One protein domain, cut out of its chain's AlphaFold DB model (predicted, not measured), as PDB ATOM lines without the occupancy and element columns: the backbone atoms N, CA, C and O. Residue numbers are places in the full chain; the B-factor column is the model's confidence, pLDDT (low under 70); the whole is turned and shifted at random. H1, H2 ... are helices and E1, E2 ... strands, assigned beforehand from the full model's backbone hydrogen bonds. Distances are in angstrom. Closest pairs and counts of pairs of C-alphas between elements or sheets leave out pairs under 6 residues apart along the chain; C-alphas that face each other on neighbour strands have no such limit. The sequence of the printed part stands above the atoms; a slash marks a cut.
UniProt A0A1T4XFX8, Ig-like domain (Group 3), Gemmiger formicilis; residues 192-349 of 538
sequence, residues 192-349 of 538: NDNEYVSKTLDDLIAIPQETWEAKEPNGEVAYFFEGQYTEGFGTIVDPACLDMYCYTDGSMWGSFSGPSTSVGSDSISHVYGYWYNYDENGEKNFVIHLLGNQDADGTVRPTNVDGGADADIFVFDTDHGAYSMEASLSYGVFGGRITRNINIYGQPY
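What this domain is: This is residues 192 to 349 of the 538 residues of the protein "Ig-like domain (Group 3)" of Gemmiger formicilis (UniProt A0A1T4XFX8). Picture a small, nearly closed barrel of antiparallel strands: the wall goes round from E10 through E1, E2, E3, E4 and E5 to E7, which comes near E9 without pairing with it. Three short helices lie over the wall, H1 and H2 over E4 and H3 over E3, and the hairpin of E8 and E9 reaches far from the middle. The printed part has 158 residues, with three named helices followed along the chain by ten named strands; the class is mostly strand. It is compact, with a radius of gyration of the C-alphas of 15.0 A and spans of 41 by 37 by 34 A.

Where its parts are: Find C-alpha 221 at (-24.083, -12.755, 208.291), where E1 begins; it runs to residue 230, 26.5 A on. E2, residues 237 to 247, bends by 51 degrees at residue 240. Next come E3, residues 251 to 257, and E4, residues 269 to 278, 28.7 A long. E5, residues 284 to 295, is the longest strand by residues and measures 33.4 A. E6 is residues 300 to 302, E7 312 to 314 and E8 316 to 320. E9, residues 323 to 333, bends by 55 degrees at residue 330. E10, residues 338 to 348, ends at C-alpha 348, (-19.379, -19.666, 210.308). Look before E1 for H1, residues 195 to 198, H2, residues 201 to 205, and H3, residues 209 to 215.

How they stand to each other: Start in the strongly twisted, branched sheet. E1 to E6 form a meander, each strand the antiparallel neighbour of the one before, and E8, E9, E10 form another. Beside E1, E2 lies on one side, with N 227 and O 242 2.7 A apart, and E10 on the other, with N 345 and O 226 at 2.8 A. E5 pairs with E4, N 289 and O 274 at 2.8 A; on its other side are E6, N 301 and O 293 at 2.8 A, and E7, N 313 and O 288 at 2.8 A. The closest C-alphas of E7 and E9, Ile 313 and Leu 329, are 6.1 A apart. H2 is on the sheet at a height of 7.6 A, its Leu 201 C-alpha 5.4 A from that of Leu 291 in E5. H1 is on it at 8.4 A and H3 at 9.4 A. In H2 every O i to N i+4 pair is within hydrogen-bond range, in H3 2 of 3; H1 is too short for one.

The domain as a whole: The C-alphas farthest apart, Ser 260 and Asn 281, are 43.9 A apart. The printed part has no cut, and the link E3 to E4, 11 residues, is long. Mean pLDDT of the printed part is 79.8; look for values under 70 at residues 228 to 240, 258 to 267, 307, 318 to 322 and 333 to 338.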
ATOM      1  N   ASN A 192     -10.775  -8.002 195.334       93.56
ATOM      2  CA  ASN A 192     -11.110  -7.205 194.151       93.56
ATOM      3  C   ASN A 192     -12.623  -7.057 193.900       93.56
ATOM      4  O   ASN A 192     -13.024  -6.146 193.176       93.56
ATOM      5  N   ASP A 193     -13.447  -7.942 194.471       93.88
ATOM      6  CA  ASP A 193     -14.907  -7.919 194.320       93.88
ATOM      7  C   ASP A 193     -15.599  -7.207 195.497       93.88
ATOM      8  O   ASP A 193     -16.795  -6.920 195.426       93.88
ATOM      9  N   ASN A 194     -14.872  -6.917 196.582       96.00
ATOM     10  CA  ASN A 194     -15.432  -6.321 197.785       96.00
ATOM     11  C   ASN A 194     -15.560  -4.793 197.635       96.00
ATOM     12  O   ASN A 194     -14.582  -4.048 197.716       96.00
ATOM     13  N   GLU A 195     -16.793  -4.304 197.471       95.69
ATOM     14  CA  GLU A 195     -17.087  -2.872 197.305       95.69
ATOM     15  C   GLU A 195     -16.648  -2.011 198.509       95.69
ATOM     16  O   GLU A 195     -16.393  -0.808 198.358       95.69
ATOM     17  N   TYR A 196     -16.520  -2.618 199.695       96.69
ATOM     18  CA  TYR A 196     -16.166  -1.942 200.943       96.69
ATOM     19  C   TYR A 196     -14.672  -1.634 201.076       96.69
ATOM     20  O   TYR A 196     -14.318  -0.737 201.835       96.69
ATOM     21  N   VAL A 197     -13.810  -2.262 200.267       95.31
ATOM     22  CA  VAL A 197     -12.370  -1.941 200.184       95.31
ATOM     23  C   VAL A 197     -12.139  -0.465 199.836       95.31
ATOM     24  O   VAL A 197     -11.169   0.152 200.264       95.31
ATOM     25  N   SER A 198     -13.050   0.127 199.059       94.12
ATOM     26  CA  SER A 198     -12.970   1.532 198.643       94.12
ATOM     27  C   SER A 198     -13.598   2.526 199.630       94.12
ATOM     28  O   SER A 198     -13.564   3.733 199.375       94.12
ATOM     29  N   LYS A 199     -14.209   2.042 200.718       96.94
ATOM     30  CA  LYS A 199     -14.953   2.861 201.683       96.94
ATOM     31  C   LYS A 199     -14.039   3.376 202.784       96.94
ATOM     32  O   LYS A 199     -13.108   2.707 203.218       96.94
ATOM     33  N   THR A 200     -14.346   4.571 203.262       96.25
ATOM     34  CA  THR A 200     -13.729   5.158 204.453       96.25
ATOM     35  C   THR A 200     -14.535   4.823 205.708       96.25
ATOM     36  O   THR A 200     -15.691   4.409 205.622       96.25
ATOM     37  N   LEU A 201     -13.951   5.049 206.891       95.75
ATOM     38  CA  LEU A 201     -14.675   4.930 208.163       95.75
ATOM     39  C   LEU A 201     -15.943   5.803 208.180       95.75
ATOM     40  O   LEU A 201     -17.006   5.332 208.581       95.75
ATOM     41  N   ASP A 202     -15.847   7.039 207.686       96.50
ATOM     42  CA  ASP A 202     -16.978   7.972 207.622       96.50
ATOM     43  C   ASP A 202     -18.102   7.451 206.711       96.50
ATOM     44  O   ASP A 202     -19.279   7.621 207.029       96.50
ATOM     45  N   ASP A 203     -17.758   6.772 205.609       97.06
ATOM     46  CA  ASP A 203     -18.754   6.150 204.730       97.06
ATOM     47  C   ASP A 203     -19.530   5.034 205.443       97.06
ATOM     48  O   ASP A 203     -20.725   4.873 205.195       97.06
ATOM     49  N   LEU A 204     -18.868   4.260 206.315       97.12
ATOM     50  CA  LEU A 204     -19.509   3.168 207.056       97.12
ATOM     51  C   LEU A 204     -20.353   3.675 208.227       97.12
ATOM     52  O   LEU A 204     -21.445   3.160 208.449       97.12
ATOM     53  N   ILE A 205     -19.891   4.714 208.926       95.62
ATOM     54  CA  ILE A 205     -20.643   5.377 210.005       95.62
ATOM     55  C   ILE A 205     -21.901   6.068 209.462       95.62
ATOM     56  O   ILE A 205     -22.920   6.145 210.144       95.62
ATOM     57  N   ALA A 206     -21.859   6.567 208.223       96.06
ATOM     58  CA  ALA A 206     -23.020   7.176 207.583       96.06
ATOM     59  C   ALA A 206     -24.148   6.173 207.272       96.06
ATOM     60  O   ALA A 206     -25.276   6.595 207.000       96.06
ATOM     61  N   ILE A 207     -23.870   4.862 207.294       95.00
ATOM     62  CA  ILE A 207     -24.897   3.824 207.162       95.00
ATOM     63  C   ILE A 207     -25.683   3.765 208.482       95.00
ATOM     64  O   ILE A 207     -25.079   3.525 209.527       95.00
ATOM     65  N   PRO A 208     -27.019   3.954 208.463       92.88
ATOM     66  CA  PRO A 208     -27.828   3.915 209.677       92.88
ATOM     67  C   PRO A 208     -27.634   2.611 210.456       92.88
ATOM     68  O   PRO A 208     -27.662   1.532 209.863       92.88
ATOM     69  N   GLN A 209     -27.503   2.698 211.782       86.38
ATOM     70  CA  GLN A 209     -27.281   1.541 212.660       86.38
ATOM     71  C   GLN A 209     -28.330   0.434 212.464       86.38
ATOM     72  O   GLN A 209     -27.981  -0.732 212.309       86.38
ATOM     73  N   GLU A 210     -29.600   0.810 212.337       85.81
ATOM     74  CA  GLU A 210     -30.721  -0.091 212.030       85.81
ATOM     75  C   GLU A 210     -30.519  -0.922 210.747       85.81
ATOM     76  O   GLU A 210     -31.058  -2.018 210.618       85.81
ATOM     77  N   THR A 211     -29.718  -0.428 209.794       92.56
ATOM     78  CA  THR A 211     -29.365  -1.171 208.576       92.56
ATOM     79  C   THR A 211     -28.369  -2.284 208.884       92.56
ATOM     80  O   THR A 211     -28.516  -3.379 208.349       92.56
ATOM     81  N   TRP A 212     -27.385  -2.035 209.753       90.75
ATOM     82  CA  TRP A 212     -26.436  -3.053 210.213       90.75
ATOM     83  C   TRP A 212     -27.132  -4.137 211.035       90.75
ATOM     84  O   TRP A 212     -26.961  -5.328 210.773       90.75
ATOM     85  N   GLU A 213     -27.983  -3.719 211.968       83.75
ATOM     86  CA  GLU A 213     -28.747  -4.614 212.841       83.75
ATOM     87  C   GLU A 213     -29.729  -5.495 212.052       83.75
ATOM     88  O   GLU A 213     -29.933  -6.655 212.399       83.75
ATOM     89  N   ALA A 214     -30.295  -4.995 210.947       85.56
ATOM     90  CA  ALA A 214     -31.213  -5.760 210.101       85.56
ATOM     91  C   ALA A 214     -30.536  -6.872 209.275       85.56
ATOM     92  O   ALA A 214     -31.206  -7.832 208.889       85.56
ATOM     93  N   LYS A 215     -29.226  -6.788 209.009       87.25
ATOM     94  CA  LYS A 215     -28.510  -7.800 208.205       87.25
ATOM     95  C   LYS A 215     -28.519  -9.181 208.864       87.25
ATOM     96  O   LYS A 215     -28.563 -10.207 208.186       87.25
ATOM     97  N   GLU A 216     -28.507  -9.222 210.190       81.50
ATOM     98  CA  GLU A 216     -28.519 -10.469 210.945       81.50
ATOM     99  C   GLU A 216     -29.832 -11.266 210.785       81.50
ATOM    100  O   GLU A 216     -29.772 -12.390 210.272       81.50
ATOM    101  N   PRO A 217     -31.030 -10.720 211.094       75.00
ATOM    102  CA  PRO A 217     -32.297 -11.416 210.860       75.00
ATOM    103  C   PRO A 217     -32.594 -11.672 209.374       75.00
ATOM    104  O   PRO A 217     -33.370 -12.579 209.061       75.00
ATOM    105  N   ASN A 218     -31.964 -10.937 208.452       84.50
ATOM    106  CA  ASN A 218     -32.055 -11.205 207.014       84.50
ATOM    107  C   ASN A 218     -31.214 -12.413 206.556       84.50
ATOM    108  O   ASN A 218     -31.322 -12.828 205.400       84.50
ATOM    109  N   GLY A 219     -30.392 -12.996 207.436       82.06
ATOM    110  CA  GLY A 219     -29.500 -14.105 207.092       82.06
ATOM    111  C   GLY A 219     -28.289 -13.674 206.263       82.06
ATOM    112  O   GLY A 219     -27.760 -14.470 205.488       82.06
ATOM    113  N   GLU A 220     -27.860 -12.418 206.401       89.69
ATOM    114  CA  GLU A 220     -26.749 -11.832 205.642       89.69
ATOM    115  C   GLU A 220     -25.410 -11.915 206.389       89.69
ATOM    116  O   GLU A 220     -24.407 -11.404 205.902       89.69
ATOM    117  N   VAL A 221     -25.343 -12.563 207.556       89.50
ATOM    118  CA  VAL A 221     -24.083 -12.755 208.291       89.50
ATOM    119  C   VAL A 221     -23.398 -14.032 207.810       89.50
ATOM    120  O   VAL A 221     -23.975 -15.117 207.846       89.50
ATOM    121  N   ALA A 222     -22.153 -13.899 207.359       90.94
ATOM    122  CA  ALA A 222     -21.306 -14.997 206.908       90.94
ATOM    123  C   ALA A 222     -20.522 -15.627 208.066       90.94
ATOM    124  O   ALA A 222     -20.528 -16.849 208.233       90.94
ATOM    125  N   TYR A 223     -19.872 -14.792 208.875       90.25
ATOM    126  CA  TYR A 223     -19.052 -15.218 210.006       90.25
ATOM    127  C   TYR A 223     -19.305 -14.334 211.219       90.25
ATOM    128  O   TYR A 223     -19.614 -13.149 211.085       90.25
ATOM    129  N   PHE A 224     -19.138 -14.919 212.398       86.75
ATOM    130  CA  PHE A 224     -19.134 -14.199 213.662       86.75
ATOM    131  C   PHE A 224     -17.817 -14.460 214.376       86.75
ATOM    132  O   PHE A 224     -17.388 -15.615 214.461       86.75
ATOM    133  N   PHE A 225     -17.208 -13.388 214.868       86.31
ATOM    134  CA  PHE A 225     -16.046 -13.430 215.738       86.31
ATOM    135  C   PHE A 225     -16.392 -12.772 217.064       86.31
ATOM    136  O   PHE A 225     -16.984 -11.695 217.091       86.31
ATOM    137  N   GLU A 226     -15.978 -13.412 218.144       79.38
ATOM    138  CA  GLU A 226     -16.001 -12.845 219.483       79.38
ATOM    139  C   GLU A 226     -14.574 -12.728 220.002       79.38
ATOM    140  O   GLU A 226     -13.736 -13.587 219.748       79.38
ATOM    141  N   GLY A 227     -14.285 -11.671 220.740       74.12
ATOM    142  CA  GLY A 227     -13.025 -11.477 221.424       74.12
ATOM    143  C   GLY A 227     -13.262 -11.226 222.889       74.12
ATOM    144  O   GLY A 227     -14.115 -10.418 223.252       74.12
ATOM    145  N   GLN A 228     -12.472 -11.882 223.726       66.19
ATOM    146  CA  GLN A 228     -12.419 -11.576 225.143       66.19
ATOM    147  C   GLN A 228     -11.071 -10.949 225.462       66.19
ATOM    148  O   GLN A 228     -10.011 -11.448 225.069       66.19
ATOM    149  N   TYR A 229     -11.106  -9.835 226.184       60.62
ATOM    150  CA  TYR A 229      -9.882  -9.185 226.608       60.62
ATOM    151  C   TYR A 229      -9.166 -10.024 227.674       60.62
ATOM    152  O   TYR A 229      -9.738 -10.427 228.689       60.62
ATOM    153  N   THR A 230      -7.869 -10.247 227.461       51.59
ATOM    154  CA  THR A 230      -6.974 -10.842 228.457       51.59
ATOM    155  C   THR A 230      -5.773  -9.925 228.644       51.59
ATOM    156  O   THR A 230      -4.985  -9.695 227.726       51.59
ATOM    157  N   GLU A 231      -5.619  -9.352 229.839       45.72
ATOM    158  CA  GLU A 231      -4.411  -8.593 230.142       45.72
ATOM    159  C   GLU A 231      -3.269  -9.590 230.361       45.72
ATOM    160  O   GLU A 231      -3.279 -10.343 231.332       45.72
ATOM    161  N   GLY A 232      -2.255  -9.588 229.490       39.00
ATOM    162  CA  GLY A 232      -1.126 -10.533 229.549       39.00
ATOM    163  C   GLY A 232      -0.306 -10.524 230.855       39.00
ATOM    164  O   GLY A 232       0.623 -11.318 230.996       39.00
ATOM    165  N   PHE A 233      -0.633  -9.648 231.812       37.78
ATOM    166  CA  PHE A 233       0.032  -9.511 233.111       37.78
ATOM    167  C   PHE A 233      -0.903  -9.633 234.331       37.78
ATOM    168  O   PHE A 233      -0.410  -9.586 235.459       37.78
ATOM    169  N   GLY A 234      -2.216  -9.800 234.143       39.28
ATOM    170  CA  GLY A 234      -3.200  -9.803 235.228       39.28
ATOM    171  C   GLY A 234      -3.995 -11.104 235.295       39.28
ATOM    172  O   GLY A 234      -4.424 -11.637 234.283       39.28
ATOM    173  N   THR A 235      -4.282 -11.591 236.502       37.97
ATOM    174  CA  THR A 235      -5.289 -12.644 236.749       37.97
ATOM    175  C   THR A 235      -6.729 -12.134 236.571       37.97
ATOM    176  O   THR A 235      -7.663 -12.741 237.091       37.97
ATOM    177  N   ILE A 236      -6.906 -10.978 235.929       43.19
ATOM    178  CA  ILE A 236      -8.184 -10.298 235.749       43.19
ATOM    179  C   ILE A 236      -8.593 -10.529 234.302       43.19
ATOM    180  O   ILE A 236      -7.990  -9.991 233.374       43.19
ATOM    181  N   VAL A 237      -9.604 -11.372 234.134       50.09
ATOM    182  CA  VAL A 237     -10.329 -11.488 232.876       50.09
ATOM    183  C   VAL A 237     -11.206 -10.251 232.786       50.09
ATOM    184  O   VAL A 237     -12.040 -10.030 233.666       50.09
ATOM    185  N   ASP A 238     -10.977  -9.425 231.773       54.03
ATOM    186  CA  ASP A 238     -11.847  -8.283 231.550       54.03
ATOM    187  C   ASP A 238     -13.144  -8.810 230.903       54.03
ATOM    188  O   ASP A 238     -13.088  -9.523 229.896       54.03
ATOM    189  N   PRO A 239     -14.313  -8.521 231.492       52.50
ATOM    190  CA  PRO A 239     -15.608  -8.839 230.897       52.50
ATOM    191  C   PRO A 239     -15.910  -8.077 229.598       52.50
ATOM    192  O   PRO A 239     -16.970  -8.315 229.025       52.50
ATOM    193  N   ALA A 240     -15.036  -7.178 229.127       59.75
ATOM    194  CA  ALA A 240     -15.197  -6.589 227.808       59.75
ATOM    195  C   ALA A 240     -15.152  -7.636 226.687       59.75
ATOM    196  O   ALA A 240     -14.195  -8.408 226.552       59.75
ATOM    197  N   CYS A 241     -16.179  -7.586 225.844       72.12
ATOM    198  CA  CYS A 241     -16.350  -8.415 224.664       72.12
ATOM    199  C   CYS A 241     -16.265  -7.553 223.401       72.12
ATOM    200  O   CYS A 241     -16.935  -6.519 223.297       72.12
ATOM    201  N   LEU A 242     -15.459  -8.006 222.444       81.62
ATOM    202  CA  LEU A 242     -15.480  -7.550 221.061       81.62
ATOM    203  C   LEU A 242     -16.353  -8.506 220.257       81.62
ATOM    204  O   LEU A 242     -16.008  -9.671 220.143       81.62
ATOM    205  N   ASP A 243     -17.425  -8.015 219.658       83.38
ATOM    206  CA  ASP A 243     -18.222  -8.779 218.701       83.38
ATOM    207  C   ASP A 243     -18.002  -8.237 217.300       83.38
ATOM    208  O   ASP A 243     -18.037  -7.024 217.103       83.38
ATOM    209  N   MET A 244     -17.811  -9.116 216.320       90.69
ATOM    210  CA  MET A 244     -17.636  -8.737 214.922       90.69
ATOM    211  C   MET A 244     -18.465  -9.642 214.013       90.69
ATOM    212  O   MET A 244     -18.293 -10.863 213.975       90.69
ATOM    213  N   TYR A 245     -19.339  -9.021 213.232       91.81
ATOM    214  CA  TYR A 245     -20.200  -9.655 212.246       91.81
ATOM    215  C   TYR A 245     -19.627  -9.379 210.861       91.81
ATOM    216  O   TYR A 245     -19.618  -8.246 210.385       91.81
ATOM    217  N   CYS A 246     -19.132 -10.428 210.213       95.12
ATOM    218  CA  CYS A 246     -18.688 -10.382 208.826       95.12
ATOM    219  C   CYS A 246     -19.871 -10.762 207.936       95.12
ATOM    220  O   CYS A 246     -20.364 -11.889 208.016       95.12
ATOM    221  N   TYR A 247     -20.340  -9.844 207.096       95.19
ATOM    222  CA  TYR A 247     -21.529 -10.042 206.266       95.19
ATOM    223  C   TYR A 247     -21.195 -10.617 204.890       95.19
ATOM    224  O   TYR A 247     -20.080 -10.487 204.390       95.19
ATOM    225  N   THR A 248     -22.171 -11.251 204.247       93.75
ATOM    226  CA  THR A 248     -22.023 -11.905 202.937       93.75
ATOM    227  C   THR A 248     -21.682 -10.942 201.799       93.75
ATOM    228  O   THR A 248     -21.199 -11.395 200.766       93.75
ATOM    229  N   ASP A 249     -21.890  -9.637 201.984       94.94
ATOM    230  CA  ASP A 249     -21.515  -8.574 201.045       94.94
ATOM    231  C   ASP A 249     -20.068  -8.069 201.219       94.94
ATOM    232  O   ASP A 249     -19.645  -7.164 200.504       94.94
ATOM    233  N   GLY A 250     -19.314  -8.638 202.164       95.44
ATOM    234  CA  GLY A 250     -17.918  -8.287 202.427       95.44
ATOM    235  C   GLY A 250     -17.731  -7.169 203.453       95.44
ATOM    236  O   GLY A 250     -16.594  -6.891 203.832       95.44
ATOM    237  N   SER A 251     -18.807  -6.548 203.945       97.62
ATOM    238  CA  SER A 251     -18.724  -5.590 205.054       97.62
ATOM    239  C   SER A 251     -18.526  -6.273 206.403       97.62
ATOM    240  O   SER A 251     -18.872  -7.444 206.585       97.62
ATOM    241  N   MET A 252     -17.990  -5.529 207.368       96.69
ATOM    242  CA  MET A 252     -17.890  -5.955 208.757       96.69
ATOM    243  C   MET A 252     -18.360  -4.831 209.685       96.69
ATOM    244  O   MET A 252     -17.946  -3.677 209.548       96.69
ATOM    245  N   TRP A 253     -19.229  -5.191 210.626       94.94
ATOM    246  CA  TRP A 253     -19.677  -4.322 211.712       94.94
ATOM    247  C   TRP A 253     -19.581  -5.065 213.034       94.94
ATOM    248  O   TRP A 253     -19.765  -6.279 213.088       94.94
ATOM    249  N   GLY A 254     -19.302  -4.338 214.101       89.75
ATOM    250  CA  GLY A 254     -19.101  -4.921 215.408       89.75
ATOM    251  C   GLY A 254     -19.290  -3.935 216.542       89.75
ATOM    252  O   GLY A 254     -19.643  -2.770 216.347       89.75
ATOM    253  N   SER A 255     -19.014  -4.404 217.748       85.12
ATOM    254  CA  SER A 255     -19.094  -3.593 218.954       85.12
ATOM    255  C   SER A 255     -18.111  -4.058 220.015       85.12
ATOM    256  O   SER A 255     -18.007  -5.252 220.289       85.12
ATOM    257  N   PHE A 256     -17.464  -3.100 220.668       80.06
ATOM    258  CA  PHE A 256     -16.901  -3.263 221.996       80.06
ATOM    259  C   PHE A 256     -17.963  -2.968 223.045       80.06
ATOM    260  O   PHE A 256     -18.684  -1.973 222.958       80.06
ATOM    261  N   SER A 257     -18.035  -3.833 224.046       71.38
ATOM    262  CA  SER A 257     -19.007  -3.746 225.128       71.38
ATOM    263  C   SER A 257     -18.386  -4.298 226.411       71.38
ATOM    264  O   SER A 257     -17.566  -5.205 226.324       71.38
ATOM    265  N   GLY A 258     -18.709  -3.753 227.585       65.19
ATOM    266  CA  GLY A 258     -18.213  -4.232 228.881       65.19
ATOM    267  C   GLY A 258     -18.622  -3.300 230.033       65.19
ATOM    268  O   GLY A 258     -19.257  -2.285 229.790       65.19
ATOM    269  N   PRO A 259     -18.313  -3.613 231.301       54.88
ATOM    270  CA  PRO A 259     -18.586  -2.729 232.438       54.88
ATOM    271  C   PRO A 259     -17.650  -1.510 232.475       54.88
ATOM    272  O   PRO A 259     -16.603  -1.495 231.834       54.88
ATOM    273  N   SER A 260     -17.948  -0.505 233.296       53.62
ATOM    274  CA  SER A 260     -17.133   0.715 233.479       53.62
ATOM    275  C   SER A 260     -15.668   0.475 233.839       53.62
ATOM    276  O   SER A 260     -14.822   1.325 233.566       53.62
ATOM    277  N   THR A 261     -15.348  -0.673 234.433       46.16
ATOM    278  CA  THR A 261     -13.976  -1.078 234.764       46.16
ATOM    279  C   THR A 261     -13.212  -1.697 233.588       46.16
ATOM    280  O   THR A 261     -12.027  -1.993 233.737       46.16
ATOM    281  N   SER A 262     -13.871  -1.886 232.441       55.91
ATOM    282  CA  SER A 262     -13.345  -2.544 231.242       55.91
ATOM    283  C   SER A 262     -12.898  -1.581 230.146       55.91
ATOM    284  O   SER A 262     -13.254  -0.400 230.147       55.91
ATOM    285  N   VAL A 263     -12.199  -2.110 229.134       56.44
ATOM    286  CA  VAL A 263     -11.929  -1.385 227.875       56.44
ATOM    287  C   VAL A 263     -13.195  -0.976 227.108       56.44
ATOM    288  O   VAL A 263     -13.123  -0.052 226.302       56.44
ATOM    289  N   GLY A 264     -14.334  -1.630 227.364       54.31
ATOM    290  CA  GLY A 264     -15.628  -1.249 226.805       54.31
ATOM    291  C   GLY A 264     -16.164   0.046 227.408       54.31
ATOM    292  O   GLY A 264     -16.768   0.826 226.687       54.31
ATOM    293  N   SER A 265     -15.873   0.335 228.686       57.41
ATOM    294  CA  SER A 265     -16.626   1.288 229.528       57.41
ATOM    295  C   SER A 265     -18.126   0.936 229.595       57.41
ATOM    296  O   SER A 265     -18.592   0.148 228.787       57.41
ATOM    297  N   ASP A 266     -18.921   1.517 230.505       60.31
ATOM    298  CA  ASP A 266     -20.390   1.285 230.574       60.31
ATOM    299  C   ASP A 266     -21.155   1.788 229.309       60.31
ATOM    300  O   ASP A 266     -22.362   2.021 229.343       60.31
ATOM    301  N   SER A 267     -20.463   1.994 228.183       65.44
ATOM    302  CA  SER A 267     -20.993   2.447 226.903       65.44
ATOM    303  C   SER A 267     -20.487   1.569 225.756       65.44
ATOM    304  O   SER A 267     -19.387   1.033 225.799       65.44
ATOM    305  N   ILE A 268     -21.303   1.397 224.719       74.38
ATOM    306  CA  ILE A 268     -20.941   0.587 223.550       74.38
ATOM    307  C   ILE A 268     -20.104   1.439 222.586       74.38
ATOM    308  O   ILE A 268     -20.437   2.594 222.323       74.38
ATOM    309  N   SER A 269     -19.035   0.865 222.033       83.31
ATOM    310  CA  SER A 269     -18.265   1.473 220.940       83.31
ATOM    311  C   SER A 269     -18.393   0.610 219.690       83.31
ATOM    312  O   SER A 269     -18.040  -0.566 219.708       83.31
ATOM    313  N   HIS A 270     -18.927   1.164 218.604       89.12
ATOM    314  CA  HIS A 270     -19.191   0.431 217.365       89.12
ATOM    315  C   HIS A 270     -17.946   0.373 216.487       89.12
ATOM    316  O   HIS A 270     -17.318   1.400 216.248       89.12
ATOM    317  N   VAL A 271     -17.604  -0.810 215.985       91.88
ATOM    318  CA  VAL A 271     -16.405  -1.071 215.177       91.88
ATOM    319  C   VAL A 271     -16.812  -1.316 213.729       91.88
ATOM    320  O   VAL A 271     -17.803  -1.995 213.466       91.88
ATOM    321  N   TYR A 272     -16.041  -0.778 212.787       96.12
ATOM    322  CA  TYR A 272     -16.362  -0.816 211.364       96.12
ATOM    323  C   TYR A 272     -15.180  -1.299 210.530       96.12
ATOM    324  O   TYR A 272     -14.018  -0.987 210.810       96.12
ATOM    325  N   GLY A 273     -15.485  -2.019 209.454       97.56
ATOM    326  CA  GLY A 273     -14.482  -2.498 208.517       97.56
ATOM    327  C   GLY A 273     -15.061  -3.357 207.401       97.56
ATOM    328  O   GLY A 273     -16.235  -3.254 207.042       97.56
ATOM    329  N   TYR A 274     -14.222  -4.222 206.848       97.88
ATOM    330  CA  TYR A 274     -14.590  -5.179 205.808       97.88
ATOM    331  C   TYR A 274     -13.756  -6.452 205.941       97.88
ATOM    332  O   TYR A 274     -12.808  -6.503 206.720       97.88
ATOM    333  N   TRP A 275     -14.101  -7.499 205.201       97.00
ATOM    334  CA  TRP A 275     -13.355  -8.754 205.221       97.00
ATOM    335  C   TRP A 275     -13.255  -9.380 203.829       97.00
ATOM    336  O   TRP A 275     -14.072  -9.122 202.944       97.00
ATOM    337  N   TYR A 276     -12.247 -10.218 203.631       94.38
ATOM    338  CA  TYR A 276     -12.082 -11.034 202.431       94.38
ATOM    339  C   TYR A 276     -11.369 -12.335 202.788       94.38
ATOM    340  O   TYR A 276     -10.684 -12.415 203.805       94.38
ATOM    341  N   ASN A 277     -11.541 -13.370 201.966       91.81
ATOM    342  CA  ASN A 277     -10.824 -14.640 202.110       91.81
ATOM    343  C   ASN A 277     -10.006 -15.050 200.882       91.81
ATOM    344  O   ASN A 277      -9.346 -16.090 200.917       91.81
ATOM    345  N   TYR A 278      -9.996 -14.211 199.847       88.81
ATOM    346  CA  TYR A 278      -9.043 -14.265 198.744       88.81
ATOM    347  C   TYR A 278      -8.463 -12.872 198.514       88.81
ATOM    348  O   TYR A 278      -9.216 -11.904 198.408       88.81
ATOM    349  N   ASP A 279      -7.141 -12.771 198.465       86.88
ATOM    350  CA  ASP A 279      -6.429 -11.504 198.328       86.88
ATOM    351  C   ASP A 279      -6.478 -10.932 196.895       86.88
ATOM    352  O   ASP A 279      -7.149 -11.454 196.000       86.88
ATOM    353  N   GLU A 280      -5.754  -9.833 196.664       89.06
ATOM    354  CA  GLU A 280      -5.631  -9.169 195.358       89.06
ATOM    355  C   GLU A 280      -5.139 -10.095 194.235       89.06
ATOM    356  O   GLU A 280      -5.487  -9.891 193.067       89.06
ATOM    357  N   ASN A 281      -4.350 -11.118 194.579       87.31
ATOM    358  CA  ASN A 281      -3.774 -12.085 193.649       87.31
ATOM    359  C   ASN A 281      -4.680 -13.311 193.442       87.31
ATOM    360  O   ASN A 281      -4.377 -14.164 192.604       87.31
ATOM    361  N   GLY A 282      -5.798 -13.396 194.170       82.50
ATOM    362  CA  GLY A 282      -6.674 -14.564 194.198       82.50
ATOM    363  C   GLY A 282      -6.096 -15.723 195.010       82.50
ATOM    364  O   GLY A 282      -6.543 -16.861 194.847       82.50
ATOM    365  N   GLU A 283      -5.103 -15.463 195.862       83.69
ATOM    366  CA  GLU A 283      -4.601 -16.437 196.825       83.69
ATOM    367  C   GLU A 283      -5.511 -16.447 198.049       83.69
ATOM    368  O   GLU A 283      -6.022 -15.412 198.481       83.69
ATOM    369  N   LYS A 284      -5.765 -17.637 198.600       82.94
ATOM    370  CA  LYS A 284      -6.621 -17.762 199.775       82.94
ATOM    371  C   LYS A 284      -5.909 -17.112 200.959       82.94
ATOM    372  O   LYS A 284      -4.847 -17.585 201.337       82.94
ATOM    373  N   ASN A 285      -6.507 -16.070 201.525       82.94
ATOM    374  CA  ASN A 285      -6.018 -15.375 202.707       82.94
ATOM    375  C   ASN A 285      -7.195 -14.695 203.418       82.94
ATOM    376  O   ASN A 285      -7.781 -13.763 202.868       82.94
ATOM    377  N   PHE A 286      -7.581 -15.186 204.601       89.25
ATOM    378  CA  PHE A 286      -8.692 -14.606 205.362       89.25
ATOM    379  C   PHE A 286      -8.193 -13.433 206.201       89.25
ATOM    380  O   PHE A 286      -7.467 -13.621 207.175       89.25
ATOM    381  N   VAL A 287      -8.608 -12.229 205.812       90.38
ATOM    382  CA  VAL A 287      -8.310 -10.979 206.505       90.38
ATOM    383  C   VAL A 287      -9.600 -10.246 206.862       90.38
ATOM    384  O   VAL A 287     -10.522 -10.147 206.048       90.38
ATOM    385  N   ILE A 288      -9.644  -9.700 208.076       95.31
ATOM    386  CA  ILE A 288     -10.601  -8.666 208.468       95.31
ATOM    387  C   ILE A 288      -9.841  -7.347 208.573       95.31
ATOM    388  O   ILE A 288      -8.896  -7.243 209.349       95.31
ATOM    389  N   HIS A 289     -10.254  -6.345 207.804       95.12
ATOM    390  CA  HIS A 289      -9.668  -5.012 207.817       95.12
ATOM    391  C   HIS A 289     -10.501  -4.066 208.690       95.12
ATOM    392  O   HIS A 289     -11.673  -3.819 208.391       95.12
ATOM    393  N   LEU A 290      -9.909  -3.518 209.751       93.94
ATOM    394  CA  LEU A 290     -10.511  -2.535 210.651       93.94
ATOM    395  C   LEU A 290     -10.244  -1.103 210.185       93.94
ATOM    396  O   LEU A 290      -9.103  -0.639 210.185       93.94
ATOM    397  N   LEU A 291     -11.311  -0.352 209.915       95.19
ATOM    398  CA  LEU A 291     -11.226   1.076 209.586       95.19
ATOM    399  C   LEU A 291     -11.217   1.966 210.840       95.19
ATOM    400  O   LEU A 291     -10.608   3.040 210.839       95.19
ATOM    401  N   GLY A 292     -11.878   1.525 211.909       91.81
ATOM    402  CA  GLY A 292     -11.902   2.206 213.200       91.81
ATOM    403  C   GLY A 292     -13.228   2.020 213.925       91.81
ATOM    404  O   GLY A 292     -13.980   1.086 213.642       91.81
ATOM    405  N   ASN A 293     -13.514   2.918 214.865       90.25
ATOM    406  CA  ASN A 293     -14.681   2.826 215.729       90.25
ATOM    407  C   ASN A 293     -15.368   4.178 215.985       90.25
ATOM    408  O   ASN A 293     -14.781   5.245 215.788       90.25
ATOM    409  N   GLN A 294     -16.618   4.116 216.441       89.75
ATOM    410  CA  GLN A 294     -17.403   5.246 216.926       89.75
ATOM    411  C   GLN A 294     -17.932   4.942 218.330       89.75
ATOM    412  O   GLN A 294     -18.666   3.975 218.524       89.75
ATOM    413  N   ASP A 295     -17.566   5.778 219.297       82.81
ATOM    414  CA  ASP A 295     -18.046   5.675 220.677       82.81
ATOM    415  C   ASP A 295     -19.514   6.133 220.782       82.81
ATOM    416  O   ASP A 295     -19.998   6.898 219.943       82.81
ATOM    417  N   ALA A 296     -20.222   5.718 221.839       77.94
ATOM    418  CA  ALA A 296     -21.624   6.088 222.074       77.94
ATOM    419  C   ALA A 296     -21.881   7.610 222.138       77.94
ATOM    420  O   ALA A 296     -22.994   8.061 221.869       77.94
ATOM    421  N   ASP A 297     -20.868   8.413 222.479       80.25
ATOM    422  CA  ASP A 297     -20.946   9.881 222.477       80.25
ATOM    423  C   ASP A 297     -20.790  10.507 221.072       80.25
ATOM    424  O   ASP A 297     -20.835  11.731 220.918       80.25
ATOM    425  N   GLY A 298     -20.623   9.672 220.043       84.62
ATOM    426  CA  GLY A 298     -20.423  10.055 218.650       84.62
ATOM    427  C   GLY A 298     -18.961  10.288 218.264       84.62
ATOM    428  O   GLY A 298     -18.694  10.593 217.098       84.62
ATOM    429  N   THR A 299     -18.008  10.146 219.191       87.19
ATOM    430  CA  THR A 299     -16.578  10.319 218.912       87.19
ATOM    431  C   THR A 299     -16.088   9.262 217.931       87.19
ATOM    432  O   THR A 299     -16.137   8.067 218.209       87.19
ATOM    433  N   VAL A 300     -15.551   9.708 216.794       90.94
ATOM    434  CA  VAL A 300     -14.995   8.839 215.749       90.94
ATOM    435  C   VAL A 300     -13.488   8.680 215.932       90.94
ATOM    436  O   VAL A 300     -12.763   9.665 216.109       90.94
ATOM    437  N   ARG A 301     -13.003   7.439 215.866       88.38
ATOM    438  CA  ARG A 301     -11.592   7.080 216.031       88.38
ATOM    439  C   ARG A 301     -11.150   6.132 214.911       88.38
ATOM    440  O   ARG A 301     -11.477   4.949 214.949       88.38
ATOM    441  N   PRO A 302     -10.387   6.621 213.923       91.12
ATOM    442  CA  PRO A 302      -9.747   5.757 212.938       91.12
ATOM    443  C   PRO A 302      -8.739   4.801 213.582       91.12
ATOM    444  O   PRO A 302      -8.109   5.149 214.588       91.12
ATOM    445  N   THR A 303      -8.535   3.633 212.970       89.00
ATOM    446  CA  THR A 303      -7.479   2.700 213.383       89.00
ATOM    447  C   THR A 303      -6.113   3.392 213.333       89.00
ATOM    448  O   THR A 303      -5.681   3.883 212.290       89.00
ATOM    449  N   ASN A 304      -5.420   3.447 214.473       84.12
ATOM    450  CA  ASN A 304      -4.140   4.144 214.605       84.12
ATOM    451  C   ASN A 304      -2.955   3.175 214.474       84.12
ATOM    452  O   ASN A 304      -2.369   2.760 215.479       84.12
ATOM    453  N   VAL A 305      -2.595   2.847 213.234       81.19
ATOM    454  CA  VAL A 305      -1.473   1.941 212.930       81.19
ATOM    455  C   VAL A 305      -0.137   2.502 213.423       81.19
ATOM    456  O   VAL A 305       0.658   1.776 214.013       81.19
ATOM    457  N   ASP A 306       0.069   3.818 213.312       77.56
ATOM    458  CA  ASP A 306       1.265   4.497 213.835       77.56
ATOM    459  C   ASP A 306       1.386   4.381 215.367       77.56
ATOM    460  O   ASP A 306       2.482   4.418 215.930       77.56
ATOM    461  N   GLY A 307       0.247   4.243 216.053       68.44
ATOM    462  CA  GLY A 307       0.154   3.983 217.487       68.44
ATOM    463  C   GLY A 307       0.339   2.513 217.872       68.44
ATOM    464  O   GLY A 307       0.332   2.215 219.065       68.44
ATOM    465  N   GLY A 308       0.513   1.614 216.898       71.44
ATOM    466  CA  GLY A 308       0.683   0.174 217.089       71.44
ATOM    467  C   GLY A 308      -0.619  -0.630 217.116       71.44
ATOM    468  O   GLY A 308      -0.624  -1.716 217.691       71.44
ATOM    469  N   ALA A 309      -1.722  -0.090 216.587       78.12
ATOM    470  CA  ALA A 309      -2.941  -0.865 216.360       78.12
ATOM    471  C   ALA A 309      -2.873  -1.618 215.021       78.12
ATOM    472  O   ALA A 309      -2.329  -1.100 214.047       78.12
ATOM    473  N   ASP A 310      -3.471  -2.802 214.952       80.56
ATOM    474  CA  ASP A 310      -3.558  -3.586 213.725       80.56
ATOM    475  C   ASP A 310      -4.786  -3.157 212.917       80.56
ATOM    476  O   ASP A 310      -5.911  -3.151 213.421       80.56
ATOM    477  N   ALA A 311      -4.565  -2.790 211.654       85.94
ATOM    478  CA  ALA A 311      -5.646  -2.591 210.691       85.94
ATOM    479  C   ALA A 311      -6.044  -3.907 210.020       85.94
ATOM    480  O   ALA A 311      -7.226  -4.139 209.817       85.94
ATOM    481  N   ASP A 312      -5.081  -4.782 209.728       88.00
ATOM    482  CA  ASP A 312      -5.329  -6.083 209.110       88.00
ATOM    483  C   ASP A 312      -5.235  -7.202 210.145       88.00
ATOM    484  O   ASP A 312      -4.185  -7.436 210.743       88.00
ATOM    485  N   ILE A 313      -6.341  -7.917 210.332       86.81
ATOM    486  CA  ILE A 313      -6.448  -9.059 211.235       86.81
ATOM    487  C   ILE A 313      -6.428 -10.330 210.395       86.81
ATOM    488  O   ILE A 313      -7.378 -10.618 209.666       86.81
ATOM    489  N   PHE A 314      -5.353 -11.103 210.510       84.31
ATOM    490  CA  PHE A 314      -5.194 -12.360 209.785       84.31
ATOM    491  C   PHE A 314      -5.862 -13.502 210.549       84.31
ATOM    492  O   PHE A 314      -5.531 -13.765 211.703       84.31
ATOM    493  N   VAL A 315      -6.803 -14.175 209.891       82.94
ATOM    494  CA  VAL A 315      -7.602 -15.257 210.466       82.94
ATOM    495  C   VAL A 315      -7.021 -16.614 210.074       82.94
ATOM    496  O   VAL A 315      -6.716 -16.879 208.905       82.94
ATOM    497  N   PHE A 316      -6.915 -17.495 211.065       79.38
ATOM    498  CA  PHE A 316      -6.397 -18.852 210.931       79.38
ATOM    499  C   PHE A 316      -7.446 -19.872 211.367       79.38
ATOM    500  O   PHE A 316      -8.316 -19.561 212.179       79.38
ATOM    501  N   ASP A 317      -7.365 -21.096 210.849       74.62
ATOM    502  CA  ASP A 317      -8.210 -22.183 211.345       74.62
ATOM    503  C   ASP A 317      -7.695 -22.697 212.691       74.62
ATOM    504  O   ASP A 317      -6.486 -22.808 212.909       74.62
ATOM    505  N   THR A 318      -8.621 -23.077 213.566       68.25
ATOM    506  CA  THR A 318      -8.324 -23.654 214.883       68.25
ATOM    507  C   THR A 318      -9.292 -24.791 215.213       68.25
ATOM    508  O   THR A 318     -10.323 -24.957 214.563       68.25
ATOM    509  N   ASP A 319      -8.958 -25.583 216.232       63.78
ATOM    510  CA  ASP A 319      -9.818 -26.632 216.804       63.78
ATOM    511  C   ASP A 319     -10.097 -26.305 218.283       63.78
ATOM    512  O   ASP A 319      -9.774 -27.067 219.200       63.78
ATOM    513  N   HIS A 320     -10.618 -25.096 218.527       54.06
ATOM    514  CA  HIS A 320     -10.835 -24.546 219.866       54.06
ATOM    515  C   HIS A 320     -12.295 -24.728 220.299       54.06
ATOM    516  O   HIS A 320     -13.076 -23.781 220.409       54.06
ATOM    517  N   GLY A 321     -12.678 -25.978 220.566       64.31
ATOM    518  CA  GLY A 321     -14.008 -26.311 221.075       64.31
ATOM    519  C   GLY A 321     -15.125 -25.953 220.089       64.31
ATOM    520  O   GLY A 321     -15.383 -26.706 219.156       64.31
ATOM    521  N   ALA A 322     -15.822 -24.840 220.339       56.91
ATOM    522  CA  ALA A 322     -16.924 -24.348 219.509       56.91
ATOM    523  C   ALA A 322     -16.473 -23.502 218.302       56.91
ATOM    524  O   ALA A 322     -17.253 -23.334 217.364       56.91
ATOM    525  N   TYR A 323     -15.242 -22.981 218.317       70.69
ATOM    526  CA  TYR A 323     -14.724 -22.080 217.286       70.69
ATOM    527  C   TYR A 323     -13.809 -22.827 216.325       70.69
ATOM    528  O   TYR A 323     -12.956 -23.616 216.736       70.69
ATOM    529  N   SER A 324     -13.990 -22.556 215.033       75.12
ATOM    530  CA  SER A 324     -13.193 -23.147 213.955       75.12
ATOM    531  C   SER A 324     -12.142 -22.186 213.403       75.12
ATOM    532  O   SER A 324     -11.362 -22.571 212.538       75.12
ATOM    533  N   MET A 325     -12.158 -20.926 213.840       82.56
ATOM    534  CA  MET A 325     -11.225 -19.883 213.425       82.56
ATOM    535  C   MET A 325     -10.721 -19.098 214.636       82.56
ATOM    536  O   MET A 325     -11.425 -18.977 215.637       82.56
ATOM    537  N   GLU A 326      -9.523 -18.540 214.542       80.50
ATOM    538  CA  GLU A 326      -8.960 -17.636 215.542       80.50
ATOM    539  C   GLU A 326      -8.092 -16.561 214.888       80.50
ATOM    540  O   GLU A 326      -7.579 -16.734 213.780       80.50
ATOM    541  N   ALA A 327      -7.929 -15.446 215.590       80.44
ATOM    542  CA  ALA A 327      -6.938 -14.429 215.284       80.44
ATOM    543  C   ALA A 327      -6.550 -13.672 216.557       80.44
ATOM    544  O   ALA A 327      -7.194 -13.785 217.602       80.44
ATOM    545  N   SER A 328      -5.509 -12.857 216.458       79.06
ATOM    546  CA  SER A 328      -5.170 -11.867 217.472       79.06
ATOM    547  C   SER A 328      -5.007 -10.503 216.818       79.06
ATOM    548  O   SER A 328      -4.625 -10.406 215.652       79.06
ATOM    549  N   LEU A 329      -5.340  -9.451 217.562       78.75
ATOM    550  CA  LEU A 329      -5.142  -8.076 217.126       78.75
ATOM    551  C   LEU A 329      -4.635  -7.194 218.265       78.75
ATOM    552  O   LEU A 329      -4.985  -7.379 219.433       78.75
ATOM    553  N   SER A 330      -3.839  -6.193 217.919       80.69
ATOM    554  CA  SER A 330      -3.538  -5.046 218.759       80.69
ATOM    555  C   SER A 330      -4.550  -3.930 218.501       80.69
ATOM    556  O   SER A 330      -4.676  -3.416 217.399       80.69
ATOM    557  N   TYR A 331      -5.267  -3.517 219.538       78.06
ATOM    558  CA  TYR A 331      -6.288  -2.480 219.484       78.06
ATOM    559  C   TYR A 331      -5.878  -1.253 220.301       78.06
ATOM    560  O   TYR A 331      -5.394  -1.364 221.433       78.06
ATOM    561  N   GLY A 332      -6.058  -0.065 219.727       73.56
ATOM    562  CA  GLY A 332      -5.724   1.201 220.372       73.56
ATOM    563  C   GLY A 332      -6.810   1.648 221.348       73.56
ATOM    564  O   GLY A 332      -7.894   2.043 220.935       73.56
ATOM    565  N   VAL A 333      -6.501   1.685 222.644       67.12
ATOM    566  CA  VAL A 333      -7.387   2.223 223.689       67.12
ATOM    567  C   VAL A 333      -6.971   3.645 224.089       67.12
ATOM    568  O   VAL A 333      -5.845   4.090 223.839       67.12
ATOM    569  N   PHE A 334      -7.899   4.401 224.684       64.38
ATOM    570  CA  PHE A 334      -7.702   5.808 225.071       64.38
ATOM    571  C   PHE A 334      -7.202   6.702 223.920       64.38
ATOM    572  O   PHE A 334      -6.288   7.516 224.090       64.38
ATOM    573  N   GLY A 335      -7.776   6.533 222.723       60.66
ATOM    574  CA  GLY A 335      -7.371   7.278 221.526       60.66
ATOM    575  C   GLY A 335      -5.969   6.919 221.031       60.66
ATOM    576  O   GLY A 335      -5.240   7.795 220.573       60.66
ATOM    577  N   GLY A 336      -5.567   5.653 221.184       61.50
ATOM    578  CA  GLY A 336      -4.271   5.149 220.726       61.50
ATOM    579  C   GLY A 336      -3.086   5.540 221.612       61.50
ATOM    580  O   GLY A 336      -1.943   5.370 221.203       61.50
ATOM    581  N   ARG A 337      -3.323   6.057 222.828       62.56
ATOM    582  CA  ARG A 337      -2.250   6.299 223.818       62.56
ATOM    583  C   ARG A 337      -1.659   5.004 224.361       62.56
ATOM    584  O   ARG A 337      -0.551   5.011 224.894       62.56
ATOM    585  N   ILE A 338      -2.434   3.932 224.291       63.84
ATOM    586  CA  ILE A 338      -2.100   2.610 224.789       63.84
ATOM    587  C   ILE A 338      -2.654   1.606 223.780       63.84
ATOM    588  O   ILE A 338      -3.781   1.763 223.318       63.84
ATOM    589  N   THR A 339      -1.892   0.565 223.468       70.12
ATOM    590  CA  THR A 339      -2.378  -0.586 222.704       70.12
ATOM    591  C   THR A 339      -2.603  -1.777 223.622       70.12
ATOM    592  O   THR A 339      -1.979  -1.919 224.685       70.12
ATOM    593  N   ARG A 340      -3.574  -2.603 223.247       71.25
ATOM    594  CA  ARG A 340      -3.996  -3.798 223.976       71.25
ATOM    595  C   ARG A 340      -4.159  -4.949 223.010       71.25
ATOM    596  O   ARG A 340      -4.586  -4.732 221.888       71.25
ATOM    597  N   ASN A 341      -3.836  -6.157 223.445       74.31
ATOM    598  CA  ASN A 341      -3.955  -7.343 222.610       74.31
ATOM    599  C   ASN A 341      -5.268  -8.056 222.919       74.31
ATOM    600  O   ASN A 341      -5.614  -8.248 224.084       74.31
ATOM    601  N   ILE A 342      -5.993  -8.416 221.867       75.25
ATOM    602  CA  ILE A 342      -7.283  -9.090 221.932       75.25
ATOM    603  C   ILE A 342      -7.167 -10.344 221.084       75.25
ATOM    604  O   ILE A 342      -6.776 -10.270 219.921       75.25
ATOM    605  N   ASN A 343      -7.521 -11.482 221.667       76.81
ATOM    606  CA  ASN A 343      -7.715 -12.705 220.904       76.81
ATOM    607  C   ASN A 343      -9.177 -12.773 220.498       76.81
ATOM    608  O   ASN A 343     -10.052 -12.555 221.339       76.81
ATOM    609  N   ILE A 344      -9.416 -13.077 219.229       79.12
ATOM    610  CA  ILE A 344     -10.748 -13.308 218.693       79.12
ATOM    611  C   ILE A 344     -10.875 -14.754 218.225       79.12
ATOM    612  O   ILE A 344      -9.949 -15.320 217.643       79.12
ATOM    613  N   TYR A 345     -12.041 -15.335 218.455       78.44
ATOM    614  CA  TYR A 345     -12.413 -16.674 218.040       78.44
ATOM    615  C   TYR A 345     -13.636 -16.586 217.137       78.44
ATOM    616  O   TYR A 345     -14.595 -15.870 217.421       78.44
ATOM    617  N   GLY A 346     -13.578 -17.281 216.010       81.62
ATOM    618  CA  GLY A 346     -14.533 -17.168 214.924       81.62
ATOM    619  C   GLY A 346     -15.177 -18.489 214.542       81.62
ATOM    620  O   GLY A 346     -14.619 -19.575 214.711       81.62
ATOM    621  N   GLN A 347     -16.364 -18.384 213.961       80.44
ATOM    622  CA  GLN A 347     -17.095 -19.505 213.376       80.44
ATOM    623  C   GLN A 347     -17.941 -19.028 212.185       80.44
ATOM    624  O   GLN A 347     -18.320 -17.850 212.130       80.44
ATOM    625  N   PRO A 348     -18.272 -19.914 211.224       85.38
ATOM    626  CA  PRO A 348     -19.379 -19.666 210.308       85.38
ATOM    627  C   PRO A 348     -20.624 -19.285 211.103       85.38
ATOM    628  O   PRO A 348     -20.887 -19.862 212.162       85.38
ATOM    629  N   TYR A 349     -21.371 -18.300 210.610       83.38
ATOM    630  CA  TYR A 349     -22.463 -17.736 211.382       83.38
ATOM    631  C   TYR A 349     -23.506 -18.796 211.749       83.38
ATOM    632  O   TYR A 349     -24.060 -19.485 210.890       83.38
TER     633      TYR A 349